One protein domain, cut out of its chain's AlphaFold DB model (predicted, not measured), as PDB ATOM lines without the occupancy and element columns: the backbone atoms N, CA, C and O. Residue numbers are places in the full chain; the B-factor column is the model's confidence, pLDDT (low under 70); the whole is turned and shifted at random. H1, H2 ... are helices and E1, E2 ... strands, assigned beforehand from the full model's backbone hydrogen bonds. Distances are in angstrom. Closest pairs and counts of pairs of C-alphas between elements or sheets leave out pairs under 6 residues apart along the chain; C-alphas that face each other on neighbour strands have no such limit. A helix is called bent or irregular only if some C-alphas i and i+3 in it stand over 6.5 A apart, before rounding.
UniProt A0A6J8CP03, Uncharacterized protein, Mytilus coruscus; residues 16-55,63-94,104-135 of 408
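AT A GLANCE: This is residues 16 to 55, 63 to 94 and 104 to 135 of the 408 residues of an uncharacterized protein of Mytilus coruscus (UniProt A0A6J8CP03). One long helix, H2, runs slantwise through an elongated, loose model, with a two-strand ribbon of E1 and E3 beside it; E3 is the strand next to H2, near its residues 35 to 46. Toward one end of the long axis lies a small group in which H3 packs on H4, with E2 just beyond H3; the short helix H1 makes a corner with the beginning of H2 toward the other end, and residues 50 to 55 of H2 stick out. The printed part has 104 residues, with four named helices and three named strands in the order H1 H2 E1 H3 E2 H4 E3. The sheet has the order E1 E3 and is parallel, and the class is mostly helix. The radius of gyration of the C-alphas is 18.1 A, and the spans are 64 by 33 by 20 A.

HOW THE PARTS SIT: H1, residues 18 to 21, and H2, residues 29 to 55, touch only at the corner by their short link; the closest C-alphas are those of Cys 21 and Leu 30, 6.2 A apart. E1, residues 67 to 69, and E3, residues 124 to 126, are parallel neighbours at 41 degrees, with N 68 and O 124 3.1 A apart and N 126 and O 68 3.0 A apart, both within hydrogen-bond range. The closest C-alphas of H2 and E3 are those of Asn 42 and Lys 124, 5.8 A apart. H3, residues 85 to 90, touches H4, residues 107 to 119, through residues 109 to 114 of H4 alone; the closest C-alphas are those of Trp 87 and Ile 110, 5.7 A apart. H3 and H4 run opposite ways at a shallow tilt of 33 degrees, only just short of steep. H2 and H4 are close but not clearly touching, with the C-alphas of Leu 45 and Leu 119 closest at 7.6 A, and run opposite ways at a steep tilt of 44 degrees. E2, residues 91 to 93, pairs with no named strand, but its residues 91 to 92 pair antiparallel with residues 104 to 105. H3 and E2 meet only through their link, and H2 and H3 are apart. In H4 every O i to N i+4 pair is within hydrogen-bond range, in H2 19 of 23 and in H3 0 of 2, where 2 of 3 O i to N i+3 pairs are within range; H1 is too short for an O i to N i+4 pair.

IN THESE COORDINATES: H1 begins at C-alpha 18 (3.883, 68.765, 43.167) and is 5.2 A long. H2 is 40.8 A long, from C-alpha 29 to C-alpha 55 (20.376, 97.357, 6.085); it is neither bent nor irregular, but only just, with C-alphas 51 and 54 6.1 A apart. E1 measures 6.8 A, E2 6.9 A and H4 17.1 A. H3, 10.6 A long, is only just irregular, with C-alphas 87 and 90 6.9 A apart. E3, 6.6 A long, ends at C-alpha 126 (16.883, 89.388, 33.307).

THE WHOLE: The two C-alphas farthest apart are those of Asp 94 and Val 135, at 65.0 A. Residues 56 to 62 are not printed, with 16.1 A between C-alphas 55 and 63, and neither are residues 95 to 103, with 6.3 A between C-alphas 94 and 104. Of the links that are printed whole, E1 to H3 is long, with 15 residues. The mean pLDDT of the printed part is 74.2; 29 residues are under 70, among them residues 49 to 55, 63 to 66 and 129 to 135.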
ATOM      1  N   VAL A  16       1.255  64.502  37.934       75.38
ATOM      2  CA  VAL A  16       2.658  64.728  38.295       75.38
ATOM      3  C   VAL A  16       2.758  65.240  39.729       75.38
ATOM      4  O   VAL A  16       1.939  66.029  40.197       75.38
ATOM      5  N   LYS A  17       3.781  64.766  40.445       70.88
ATOM      6  CA  LYS A  17       4.044  65.187  41.819       70.88
ATOM      7  C   LYS A  17       4.299  66.693  41.883       70.88
ATOM      8  O   LYS A  17       5.049  67.236  41.077       70.88
ATOM      9  N   MET A  18       3.747  67.327  42.916       65.06
ATOM     10  CA  MET A  18       3.883  68.765  43.167       65.06
ATOM     11  C   MET A  18       5.347  69.228  43.221       65.06
ATOM     12  O   MET A  18       5.638  70.353  42.837       65.06
ATOM     13  N   GLU A  19       6.268  68.338  43.615       65.94
ATOM     14  CA  GLU A  19       7.711  68.598  43.663       65.94
ATOM     15  C   GLU A  19       8.294  69.099  42.330       65.94
ATOM     16  O   GLU A  19       9.219  69.905  42.340       65.94
ATOM     17  N   TYR A  20       7.723  68.684  41.194       69.50
ATOM     18  CA  TYR A  20       8.150  69.099  39.853       69.50
ATOM     19  C   TYR A  20       7.589  70.460  39.419       69.50
ATOM     20  O   TYR A  20       8.076  71.050  38.455       69.50
ATOM     21  N   CYS A  21       6.575  70.958  40.129       68.94
ATOM     22  CA  CYS A  21       5.872  72.209  39.845       68.94
ATOM     23  C   CYS A  21       6.296  73.349  40.785       68.94
ATOM     24  O   CYS A  21       5.715  74.432  40.741       68.94
ATOM     25  N   THR A  22       7.288  73.120  41.643       67.75
ATOM     26  CA  THR A  22       7.776  74.083  42.635       67.75
ATOM     27  C   THR A  22       9.289  74.257  42.516       67.75
ATOM     28  O   THR A  22      10.015  73.322  42.188       67.75
ATOM     29  N   VAL A  23       9.775  75.473  42.770       74.19
ATOM     30  CA  VAL A  23      11.210  75.793  42.744       74.19
ATOM     31  C   VAL A  23      11.793  75.561  44.135       74.19
ATOM     32  O   VAL A  23      11.582  76.380  45.020       74.19
ATOM     33  N   TRP A  24      12.508  74.458  44.343       65.50
ATOM     34  CA  TRP A  24      13.128  74.104  45.630       65.50
ATOM     35  C   TRP A  24      14.581  74.567  45.728       65.50
ATOM     36  O   TRP A  24      15.037  75.071  46.748       65.50
ATOM     37  N   ASN A  25      15.323  74.385  44.647       67.88
ATOM     38  CA  ASN A  25      16.757  74.601  44.552       67.88
ATOM     39  C   ASN A  25      17.112  75.129  43.158       67.88
ATOM     40  O   ASN A  25      16.257  75.237  42.276       67.88
ATOM     41  N   ASP A  26      18.385  75.453  42.961       69.12
ATOM     42  CA  ASP A  26      18.857  76.036  41.702       69.12
ATOM     43  C   ASP A  26      18.846  75.007  40.547       69.12
ATOM     44  O   ASP A  26      18.934  75.375  39.381       69.12
ATOM     45  N   GLU A  27      18.646  73.724  40.868       72.50
ATOM     46  CA  GLU A  27      18.504  72.603  39.928       72.50
ATOM     47  C   GLU A  27      17.038  72.212  39.666       72.50
ATOM     48  O   GLU A  27      16.753  71.219  38.994       72.50
ATOM     49  N   SER A  28      16.075  72.959  40.213       77.25
ATOM     50  CA  SER A  28      14.661  72.613  40.080       77.25
ATOM     51  C   SER A  28      14.219  72.686  38.624       77.25
ATOM     52  O   SER A  28      14.459  73.674  37.933       77.25
ATOM     53  N   LEU A  29      13.500  71.659  38.169       78.31
ATOM     54  CA  LEU A  29      13.102  71.513  36.766       78.31
ATOM     55  C   LEU A  29      12.302  72.710  36.238       78.31
ATOM     56  O   LEU A  29      12.512  73.134  35.104       78.31
ATOM     57  N   LEU A  30      11.427  73.289  37.065       80.19
ATOM     58  CA  LEU A  30      10.678  74.492  36.705       80.19
ATOM     59  C   LEU A  30      11.595  75.712  36.510       80.19
ATOM     60  O   LEU A  30      11.368  76.504  35.600       80.19
ATOM     61  N   LEU A  31      12.635  75.854  37.336       82.50
ATOM     62  CA  LEU A  31      13.586  76.961  37.235       82.50
ATOM     63  C   LEU A  31      14.432  76.842  35.962       82.50
ATOM     64  O   LEU A  31      14.554  77.819  35.229       82.50
ATOM     65  N   LEU A  32      14.938  75.640  35.671       83.31
ATOM     66  CA  LEU A  32      15.682  75.353  34.441       83.31
ATOM     67  C   LEU A  32      14.823  75.604  33.192       83.31
ATOM     68  O   LEU A  32      15.274  76.237  32.242       83.31
ATOM     69  N   LEU A  33      13.553  75.181  33.209       84.19
ATOM     70  CA  LEU A  33      12.620  75.444  32.110       84.19
ATOM     71  C   LEU A  33      12.390  76.948  31.900       84.19
ATOM     72  O   LEU A  33      12.383  77.421  30.766       84.19
ATOM     73  N   LEU A  34      12.200  77.708  32.982       84.44
ATOM     74  CA  LEU A  34      12.030  79.160  32.900       84.44
ATOM     75  C   LEU A  34      13.295  79.849  32.361       84.44
ATOM     76  O   LEU A  34      13.176  80.781  31.568       84.44
ATOM     77  N   GLN A  35      14.487  79.382  32.750       85.50
ATOM     78  CA  GLN A  35      15.771  79.869  32.227       85.50
ATOM     79  C   GLN A  35      15.879  79.679  30.717       85.50
ATOM     80  O   GLN A  35      16.154  80.645  30.004       85.50
ATOM     81  N   GLU A  36      15.559  78.484  30.226       85.69
ATOM     82  CA  GLU A  36      15.549  78.185  28.793       85.69
ATOM     83  C   GLU A  36      14.546  79.059  28.026       85.69
ATOM     84  O   GLU A  36      14.877  79.633  26.989       85.69
ATOM     85  N   ILE A  37      13.327  79.248  28.547       86.81
ATOM     86  CA  ILE A  37      12.313  80.094  27.893       86.81
ATOM     87  C   ILE A  37      12.782  81.553  27.798       86.81
ATOM     88  O   ILE A  37      12.634  82.185  26.748       86.81
ATOM     89  N   VAL A  38      13.371  82.096  28.867       86.50
ATOM     90  CA  VAL A  38      13.925  83.459  28.858       86.50
ATOM     91  C   VAL A  38      15.097  83.570  27.890       86.50
ATOM     92  O   VAL A  38      15.202  84.564  27.172       86.50
ATOM     93  N   GLN A  39      15.956  82.552  27.821       86.50
ATOM     94  CA  GLN A  39      17.061  82.517  26.873       86.50
ATOM     95  C   GLN A  39      16.561  82.499  25.426       86.50
ATOM     96  O   GLN A  39      17.073  83.266  24.610       86.50
ATOM     97  N   ILE A  40      15.536  81.702  25.107       87.12
ATOM     98  CA  ILE A  40      14.902  81.672  23.780       87.12
ATOM     99  C   ILE A  40      14.329  83.049  23.429       87.12
ATOM    100  O   ILE A  40      14.613  83.574  22.351       87.12
ATOM    101  N   HIS A  41      13.574  83.666  24.344       86.12
ATOM    102  CA  HIS A  41      13.005  85.004  24.143       86.12
ATOM    103  C   HIS A  41      14.094  86.054  23.898       86.12
ATOM    104  O   HIS A  41      14.037  86.788  22.914       86.12
ATOM    105  N   ASN A  42      15.119  86.101  24.751       85.19
ATOM    106  CA  ASN A  42      16.206  87.071  24.629       85.19
ATOM    107  C   ASN A  42      17.028  86.854  23.351       85.19
ATOM    108  O   ASN A  42      17.356  87.823  22.672       85.19
ATOM    109  N   THR A  43      17.303  85.599  22.985       84.94
ATOM    110  CA  THR A  43      18.021  85.260  21.746       84.94
ATOM    111  C   THR A  43      17.227  85.699  20.518       84.94
ATOM    112  O   THR A  43      17.795  86.273  19.593       84.94
ATOM    113  N   PHE A  44      15.908  85.492  20.520       83.75
ATOM    114  CA  PHE A  44      15.032  85.937  19.439       83.75
ATOM    115  C   PHE A  44      15.010  87.469  19.299       83.75
ATOM    116  O   PHE A  44      15.059  87.993  18.182       83.75
ATOM    117  N   LEU A  45      14.990  88.200  20.421       80.81
ATOM    118  CA  LEU A  45      15.091  89.662  20.422       80.81
ATOM    119  C   LEU A  45      16.454  90.153  19.914       80.81
ATOM    120  O   LEU A  45      16.498  91.075  19.099       80.81
ATOM    121  N   ASP A  46      17.553  89.547  20.367       79.56
ATOM    122  CA  ASP A  46      18.911  89.934  19.972       79.56
ATOM    123  C   ASP A  46      19.141  89.666  18.466       79.56
ATOM    124  O   ASP A  46      19.542  90.574  17.737       79.56
ATOM    125  N   GLN A  47      18.739  88.496  17.950       78.88
ATOM    126  CA  GLN A  47      18.798  88.179  16.511       78.88
ATOM    127  C   GLN A  47      17.969  89.144  15.653       78.88
ATOM    128  O   GLN A  47      18.394  89.562  14.576       78.88
ATOM    129  N   SER A  48      16.787  89.532  16.134       72.19
ATOM    130  CA  SER A  48      15.926  90.481  15.423       72.19
ATOM    131  C   SER A  48      16.535  91.887  15.351       72.19
ATOM    132  O   SER A  48      16.308  92.606  14.372       72.19
ATOM    133  N   ASN A  49      17.332  92.268  16.355       66.31
ATOM    134  CA  ASN A  49      18.061  93.535  16.395       66.31
ATOM    135  C   ASN A  49      19.312  93.527  15.504       66.31
ATOM    136  O   ASN A  49      19.591  94.533  14.848       66.31
ATOM    137  N   ASP A  50      20.030  92.408  15.409       62.34
ATOM    138  CA  ASP A  50      21.225  92.299  14.560       62.34
ATOM    139  C   ASP A  50      20.894  92.412  13.061       62.34
ATOM    140  O   ASP A  50      21.629  93.043  12.295       62.34
ATOM    141  N   ILE A  51      19.729  91.903  12.637       58.88
ATOM    142  CA  ILE A  51      19.246  92.024  11.250       58.88
ATOM    143  C   ILE A  51      19.009  93.501  10.856       58.88
ATOM    144  O   ILE A  51      19.208  93.879   9.698       58.88
ATOM    145  N   LEU A  52      18.647  94.374  11.808       53.09
ATOM    146  CA  LEU A  52      18.453  95.814  11.570       53.09
ATOM    147  C   LEU A  52      19.778  96.561  11.334       53.09
ATOM    148  O   LEU A  52      19.811  97.539  10.579       53.09
ATOM    149  N   GLY A  53      20.877  96.100  11.941       48.97
ATOM    150  CA  GLY A  53      22.181  96.765  11.886       48.97
ATOM    151  C   GLY A  53      22.806  96.819  10.488       48.97
ATOM    152  O   GLY A  53      23.550  97.754  10.183       48.97
ATOM    153  N   HIS A  54      22.472  95.862   9.616       47.34
ATOM    154  CA  HIS A  54      23.111  95.725   8.305       47.34
ATOM    155  C   HIS A  54      22.425  96.476   7.155       47.34
ATOM    156  O   HIS A  54      23.108  96.798   6.183       47.34
ATOM    157  N   LYS A  55      21.122  96.794   7.235       47.47
ATOM    158  CA  LYS A  55      20.376  97.357   6.085       47.47
ATOM    159  C   LYS A  55      19.838  98.786   6.250       47.47
ATOM    160  O   LYS A  55      19.567  99.421   5.236       47.47
ATOM    161  N   LEU A  63      14.332 100.261  19.466       51.62
ATOM    162  CA  LEU A  63      13.775  99.499  20.575       51.62
ATOM    163  C   LEU A  63      14.704  99.791  21.755       51.62
ATOM    164  O   LEU A  63      15.834  99.314  21.810       51.62
ATOM    165  N   ILE A  64      14.292 100.722  22.615       49.31
ATOM    166  CA  ILE A  64      14.979 100.989  23.871       49.31
ATOM    167  C   ILE A  64      14.852  99.679  24.640       49.31
ATOM    168  O   ILE A  64      13.766  99.355  25.114       49.31
ATOM    169  N   GLN A  65      15.934  98.902  24.682       57.56
ATOM    170  CA  GLN A  65      16.018  97.679  25.468       57.56
ATOM    171  C   GLN A  65      16.011  98.084  26.938       57.56
ATOM    172  O   GLN A  65      17.051  98.250  27.571       57.56
ATOM    173  N   GLN A  66      14.817  98.318  27.468       63.12
ATOM    174  CA  GLN A  66      14.617  98.226  28.897       63.12
ATOM    175  C   GLN A  66      14.910  96.773  29.281       63.12
ATOM    176  O   GLN A  66      14.646  95.842  28.512       63.12
ATOM    177  N   VAL A  67      15.546  96.603  30.430       72.69
ATOM    178  CA  VAL A  67      15.774  95.296  31.034       72.69
ATOM    179  C   VAL A  67      14.867  95.250  32.248       72.69
ATOM    180  O   VAL A  67      14.883  96.177  33.058       72.69
ATOM    181  N   VAL A  68      14.035  94.219  32.331       79.75
ATOM    182  CA  VAL A  68      13.090  94.026  33.434       79.75
ATOM    183  C   VAL A  68      13.360  92.666  34.065       79.75
ATOM    184  O   VAL A  68      13.655  91.691  33.367       79.75
ATOM    185  N   ALA A  69      13.297  92.606  35.393       78.69
ATOM    186  CA  ALA A  69      13.434  91.356  36.125       78.69
ATOM    187  C   ALA A  69      12.250  90.434  35.807       78.69
ATOM    188  O   ALA A  69      11.111  90.891  35.790       78.69
ATOM    189  N   LEU A  70      12.503  89.136  35.612       79.50
ATOM    190  CA  LEU A  70      11.484  88.146  35.226       79.50
ATOM    191  C   LEU A  70      10.191  88.200  36.068       79.50
ATOM    192  O   LEU A  70       9.106  87.956  35.552       79.50
ATOM    193  N   LEU A  71      10.304  88.521  37.359       78.25
ATOM    194  CA  LEU A  71       9.176  88.567  38.296       78.25
ATOM    195  C   LEU A  71       8.233  89.758  38.073       78.25
ATOM    196  O   LEU A  71       7.075  89.691  38.475       78.25
ATOM    197  N   ASP A  72       8.714  90.814  37.419       79.94
ATOM    198  CA  ASP A  72       7.975  92.057  37.186       79.94
ATOM    199  C   ASP A  72       7.439  92.163  35.745       79.94
ATOM    200  O   ASP A  72       6.860  93.183  35.363       79.94
ATOM    201  N   VAL A  73       7.626  91.114  34.935       81.31
ATOM    202  CA  VAL A  73       7.258  91.089  33.513       81.31
ATOM    203  C   VAL A  73       5.745  91.021  33.340       81.31
ATOM    204  O   VAL A  73       5.059  90.171  33.913       81.31
ATOM    205  N   LYS A  74       5.212  91.880  32.471       81.31
ATOM    206  CA  LYS A  74       3.793  91.878  32.094       81.31
ATOM    207  C   LYS A  74       3.552  91.079  30.815       81.31
ATOM    208  O   LYS A  74       4.399  90.998  29.930       81.31
ATOM    209  N   SER A  75       2.342  90.543  30.649       78.38
ATOM    210  CA  SER A  75       1.985  89.703  29.492       78.38
ATOM    211  C   SER A  75       2.161  90.393  28.130       78.38
ATOM    212  O   SER A  75       2.359  89.722  27.121       78.38
ATOM    213  N   ASN A  76       2.085  91.724  28.076       78.00
ATOM    214  CA  ASN A  76       2.299  92.514  26.861       78.00
ATOM    215  C   ASN A  76       3.785  92.688  26.494       78.00
ATOM    216  O   ASN A  76       4.073  93.016  25.344       78.00
ATOM    217  N   GLU A  77       4.713  92.434  27.417       79.12
ATOM    218  CA  GLU A  77       6.167  92.579  27.237       79.12
ATOM    219  C   GLU A  77       6.823  91.278  26.730       79.12
ATOM    220  O   GLU A  77       7.934  91.306  26.194       79.12
ATOM    221  N   ILE A  78       6.106  90.151  26.824       82.31
ATOM    222  CA  ILE A  78       6.528  88.824  26.355       82.31
ATOM    223  C   ILE A  78       6.247  88.677  24.855       82.31
ATOM    224  O   ILE A  78       5.198  89.109  24.359       82.31
ATOM    225  N   VAL A  79       7.176  88.064  24.118       81.75
ATOM    226  CA  VAL A  79       6.975  87.723  22.705       81.75
ATOM    227  C   VAL A  79       5.931  86.615  22.620       81.75
ATOM    228  O   VAL A  79       6.143  85.498  23.085       81.75
ATOM    229  N   THR A  80       4.792  86.923  22.012       80.25
ATOM    230  CA  THR A  80       3.732  85.954  21.741       80.25
ATOM    231  C   THR A  80       3.530  85.854  20.242       80.25
ATOM    232  O   THR A  80       3.452  86.859  19.538       80.25
ATOM    233  N   PHE A  81       3.467  84.622  19.741       78.62
ATOM    234  CA  PHE A  81       3.252  84.361  18.328       78.62
ATOM    235  C   PHE A  81       1.837  83.849  18.097       78.62
ATOM    236  O   PHE A  81       1.427  82.829  18.653       78.62
ATOM    237  N   ARG A  82       1.101  84.538  17.229       80.50
ATOM    238  CA  ARG A  82      -0.147  84.045  16.657       80.50
ATOM    239  C   ARG A  82      -0.123  84.341  15.168       80.50
ATOM    240  O   ARG A  82       0.093  85.485  14.784       80.50
ATOM    241  N   TRP A  83      -0.342  83.312  14.355       79.06
ATOM    242  CA  TRP A  83      -0.378  83.458  12.904       79.06
ATOM    243  C   TRP A  83      -1.452  84.471  12.489       79.06
ATOM    244  O   TRP A  83      -2.595  84.384  12.947       79.06
ATOM    245  N   ASN A  84      -1.074  85.424  11.637       79.94
ATOM    246  CA  ASN A  84      -1.955  86.463  11.123       79.94
ATOM    247  C   ASN A  84      -1.917  86.459   9.589       79.94
ATOM    248  O   ASN A  84      -0.910  86.816   8.981       79.94
ATOM    249  N   ASP A  85      -3.039  86.115   8.955       80.31
ATOM    250  CA  ASP A  85      -3.144  86.037   7.490       80.31
ATOM    251  C   ASP A  85      -2.930  87.395   6.800       80.31
ATOM    252  O   ASP A  85      -2.652  87.461   5.602       80.31
ATOM    253  N   ASN A  86      -2.987  88.498   7.555       77.19
ATOM    254  CA  ASN A  86      -2.668  89.828   7.044       77.19
ATOM    255  C   ASN A  86      -1.210  89.966   6.579       77.19
ATOM    256  O   ASN A  86      -0.938  90.831   5.748       77.19
ATOM    257  N   TRP A  87      -0.296  89.110   7.044       76.31
ATOM    258  CA  TRP A  87       1.092  89.090   6.573       76.31
ATOM    259  C   TRP A  87       1.211  88.622   5.114       76.31
ATOM    260  O   TRP A  87       2.148  89.001   4.421       76.31
ATOM    261  N   LEU A  88       0.232  87.871   4.596       74.88
ATOM    262  CA  LEU A  88       0.229  87.368   3.215       74.88
ATOM    263  C   LEU A  88      -0.239  88.406   2.182       74.88
ATOM    264  O   LEU A  88      -0.222  88.130   0.983       74.88
ATOM    265  N   LYS A  89      -0.618  89.618   2.611       75.00
ATOM    266  CA  LYS A  89      -1.063  90.706   1.718       75.00
ATOM    267  C   LYS A  89       0.011  91.181   0.736       75.00
ATOM    268  O   LYS A  89      -0.322  91.813  -0.261       75.00
ATOM    269  N   PHE A  90       1.278  90.868   0.998       72.25
ATOM    270  CA  PHE A  90       2.410  91.204   0.127       72.25
ATOM    271  C   PHE A  90       2.789  90.071  -0.839       72.25
ATOM    272  O   PHE A  90       3.883  90.066  -1.400       72.25
ATOM    273  N   CYS A  91       1.883  89.113  -1.040       72.19
ATOM    274  CA  CYS A  91       1.970  88.117  -2.096       72.19
ATOM    275  C   CYS A  91       1.295  88.661  -3.364       72.19
ATOM    276  O   CYS A  91       0.104  88.978  -3.352       72.19
ATOM    277  N   GLN A  92       2.049  88.791  -4.455       71.19
ATOM    278  CA  GLN A  92       1.531  89.222  -5.755       71.19
ATOM    279  C   GLN A  92       1.690  88.098  -6.779       71.19
ATOM    280  O   GLN A  92       2.674  87.365  -6.749       71.19
ATOM    281  N   SER A  93       0.732  87.954  -7.695       67.69
ATOM    282  CA  SER A  93       0.890  87.038  -8.829       67.69
ATOM    283  C   SER A  93       1.739  87.703  -9.911       67.69
ATOM    284  O   SER A  93       1.506  88.866 -10.250       67.69
ATOM    285  N   ASP A  94       2.718  86.981 -10.448       68.81
ATOM    286  CA  ASP A  94       3.538  87.434 -11.567       68.81
ATOM    287  C   ASP A  94       2.663  87.566 -12.824       68.81
ATOM    288  O   ASP A  94       2.166  86.581 -13.370       68.81
ATOM    289  N   LEU A 104       4.921  85.778  -6.312       75.06
ATOM    290  CA  LEU A 104       6.060  86.573  -5.878       75.06
ATOM    291  C   LEU A 104       5.788  87.070  -4.459       75.06
ATOM    292  O   LEU A 104       4.810  87.777  -4.204       75.06
ATOM    293  N   PHE A 105       6.667  86.686  -3.537       79.12
ATOM    294  CA  PHE A 105       6.618  87.119  -2.147       79.12
ATOM    295  C   PHE A 105       7.624  88.243  -1.934       79.12
ATOM    296  O   PHE A 105       8.822  88.066  -2.156       79.12
ATOM    297  N   ASP A 106       7.137  89.387  -1.466       80.69
ATOM    298  CA  ASP A 106       8.004  90.447  -0.965       80.69
ATOM    299  C   ASP A 106       8.396  90.129   0.485       80.69
ATOM    300  O   ASP A 106       7.767  90.584   1.442       80.69
ATOM    301  N   TYR A 107       9.413  89.278   0.644       79.44
ATOM    302  CA  TYR A 107       9.873  88.832   1.960       79.44
ATOM    303  C   TYR A 107      10.326  89.989   2.857       79.44
ATOM    304  O   TYR A 107      10.153  89.894   4.067       79.44
ATOM    305  N   GLU A 108      10.842  91.084   2.290       78.62
ATOM    306  CA  GLU A 108      11.297  92.238   3.073       78.62
ATOM    307  C   GLU A 108      10.110  92.960   3.730       78.62
ATOM    308  O   GLU A 108      10.144  93.237   4.928       78.62
ATOM    309  N   LYS A 109       9.012  93.183   2.993       77.81
ATOM    310  CA  LYS A 109       7.797  93.793   3.568       77.81
ATOM    311  C   LYS A 109       7.075  92.883   4.553       77.81
ATOM    312  O   LYS A 109       6.565  93.357   5.567       77.81
ATOM    313  N   ILE A 110       7.031  91.582   4.262       80.06
ATOM    314  CA  ILE A 110       6.451  90.592   5.178       80.06
ATOM    315  C   ILE A 110       7.240  90.597   6.490       80.06
ATOM    316  O   ILE A 110       6.646  90.640   7.563       80.06
ATOM    317  N   GLU A 111       8.570  90.612   6.413       79.69
ATOM    318  CA  GLU A 111       9.442  90.671   7.581       79.69
ATOM    319  C   GLU A 111       9.244  91.967   8.391       79.69
ATOM    320  O   GLU A 111       9.170  91.902   9.618       79.69
ATOM    321  N   GLU A 112       9.102  93.133   7.749       76.81
ATOM    322  CA  GLU A 112       8.845  94.406   8.442       76.81
ATOM    323  C   GLU A 112       7.510  94.415   9.212       76.81
ATOM    324  O   GLU A 112       7.474  94.833  10.374       76.81
ATOM    325  N   GLU A 113       6.423  93.922   8.614       78.69
ATOM    326  CA  GLU A 113       5.104  93.867   9.266       78.69
ATOM    327  C   GLU A 113       5.056  92.819  10.387       78.69
ATOM    328  O   GLU A 113       4.562  93.101  11.479       78.69
ATOM    329  N   VAL A 114       5.662  91.645  10.178       81.00
ATOM    330  CA  VAL A 114       5.792  90.608  11.217       81.00
ATOM    331  C   VAL A 114       6.575  91.142  12.420       81.00
ATOM    332  O   VAL A 114       6.170  90.952  13.568       81.00
ATOM    333  N   LYS A 115       7.676  91.862  12.179       75.56
ATOM    334  CA  LYS A 115       8.466  92.491  13.246       75.56
ATOM    335  C   LYS A 115       7.664  93.547  13.993       75.56
ATOM    336  O   LYS A 115       7.706  93.587  15.220       75.56
ATOM    337  N   LYS A 116       6.928  94.394  13.275       76.69
ATOM    338  CA  LYS A 116       6.096  95.438  13.877       76.69
ATOM    339  C   LYS A 116       5.011  94.851  14.783       76.69
ATOM    340  O   LYS A 116       4.814  95.368  15.878       76.69
ATOM    341  N   ASP A 117       4.363  93.772  14.358       76.94
ATOM    342  CA  ASP A 117       3.294  93.127  15.126       76.94
ATOM    343  C   ASP A 117       3.823  92.364  16.354       76.94
ATOM    344  O   ASP A 117       3.209  92.406  17.420       76.94
ATOM    345  N   ILE A 118       4.958  91.668  16.224       79.12
ATOM    346  CA  ILE A 118       5.462  90.754  17.265       79.12
ATOM    347  C   ILE A 118       6.426  91.443  18.238       79.12
ATOM    348  O   ILE A 118       6.390  91.169  19.438       79.12
ATOM    349  N   LEU A 119       7.314  92.310  17.742       75.44
ATOM    350  CA  LEU A 119       8.454  92.833  18.508       75.44
ATOM    351  C   LEU A 119       8.210  94.221  19.103       75.44
ATOM    352  O   LEU A 119       8.973  94.657  19.969       75.44
ATOM    353  N   MET A 120       7.171  94.937  18.670       72.12
ATOM    354  CA  MET A 120       6.892  96.270  19.196       72.12
ATOM    355  C   MET A 120       6.549  96.201  20.693       72.12
ATOM    356  O   MET A 120       5.621  95.510  21.107       72.12
ATOM    357  N   GLY A 121       7.315  96.934  21.507       68.44
ATOM    358  CA  GLY A 121       7.116  97.015  22.958       68.44
ATOM    359  C   GLY A 121       7.640  95.816  23.756       68.44
ATOM    360  O   GLY A 121       7.318  95.704  24.935       68.44
ATOM    361  N   LYS A 122       8.429  94.923  23.139       81.12
ATOM    362  CA  LYS A 122       9.043  93.780  23.831       81.12
ATOM    363  C   LYS A 122      10.353  94.169  24.506       81.12
ATOM    364  O   LYS A 122      11.094  95.022  24.017       81.12
ATOM    365  N   ILE A 123      10.612  93.538  25.646       81.56
ATOM    366  CA  ILE A 123      11.649  93.929  26.607       81.56
ATOM    367  C   ILE A 123      12.569  92.730  26.865       81.56
ATOM    368  O   ILE A 123      12.134  91.577  26.785       81.56
ATOM    369  N   LYS A 124      13.850  92.995  27.151       80.19
ATOM    370  CA  LYS A 124      14.804  91.950  27.534       80.19
ATOM    371  C   LYS A 124      14.561  91.559  28.989       80.19
ATOM    372  O   LYS A 124      14.453  92.423  29.858       80.19
ATOM    373  N   MET A 125      14.475  90.262  29.247       83.56
ATOM    374  CA  MET A 125      14.230  89.749  30.592       83.56
ATOM    375  C   MET A 125      15.549  89.370  31.251       83.56
ATOM    376  O   MET A 125      16.357  88.656  30.655       83.56
ATOM    377  N   GLU A 126      15.760  89.823  32.481       82.88
ATOM    378  CA  GLU A 126      16.883  89.388  33.307       82.88
ATOM    379  C   GLU A 126      16.400  88.419  34.382       82.88
ATOM    380  O   GLU A 126      15.359  88.612  35.021       82.88
ATOM    381  N   PHE A 127      17.170  87.351  34.574       77.44
ATOM    382  CA  PHE A 127      16.925  86.428  35.666       77.44
ATOM    383  C   PHE A 127      17.378  87.069  36.980       77.44
ATOM    384  O   PHE A 127      18.533  87.486  37.079       77.44
ATOM    385  N   PRO A 128      16.511  87.149  38.004       71.50
ATOM    386  CA  PRO A 128      16.920  87.682  39.293       71.50
ATOM    387  C   PRO A 128      18.024  86.806  39.893       71.50
ATOM    388  O   PRO A 128      17.990  85.582  39.777       71.50
ATOM    389  N   THR A 129      18.972  87.426  40.603       65.50
ATOM    390  CA  THR A 129      20.087  86.719  41.263       65.50
ATOM    391  C   THR A 129      19.604  85.660  42.260       65.50
ATOM    392  O   THR A 129      20.323  84.711  42.557       65.50
ATOM    393  N   ARG A 130      18.384  85.816  42.791       61.69
ATOM    394  CA  ARG A 130      17.691  84.819  43.611       61.69
ATOM    395  C   ARG A 130      16.233  84.725  43.173       61.69
ATOM    396  O   ARG A 130      15.506  85.713  43.250       61.69
ATOM    397  N   PHE A 131      15.807  83.544  42.735       69.50
ATOM    398  CA  PHE A 131      14.397  83.270  42.463       69.50
ATOM    399  C   PHE A 131      13.658  83.016  43.792       69.50
ATOM    400  O   PHE A 131      14.227  82.355  44.665       69.50
ATOM    401  N   PRO A 132      12.434  83.536  43.993       60.75
ATOM    402  CA  PRO A 132      11.675  83.323  45.220       60.75
ATOM    403  C   PRO A 132      11.386  81.833  45.413       60.75
ATOM    404  O   PRO A 132      10.700  81.207  44.603       60.75
ATOM    405  N   LYS A 133      11.928  81.273  46.495       63.44
ATOM    406  CA  LYS A 133      11.700  79.892  46.921       63.44
ATOM    407  C   LYS A 133      10.559  79.879  47.952       63.44
ATOM    408  O   LYS A 133      10.471  80.808  48.760       63.44
ATOM    409  N   PRO A 134       9.658  78.886  47.921       53.25
ATOM    410  CA  PRO A 134       8.694  78.680  48.993       53.25
ATOM    411  C   PRO A 134       9.453  78.461  50.309       53.25
ATOM    412  O   PRO A 134      10.261  77.545  50.414       53.25
ATOM    413  N   VAL A 135       9.205  79.323  51.297       44.75
ATOM    414  CA  VAL A 135       9.849  79.246  52.615       44.75
ATOM    415  C   VAL A 135       9.270  78.046  53.358       44.75
ATOM    416  O   VAL A 135       8.140  78.099  53.848       44.75
TER     417      VAL A 135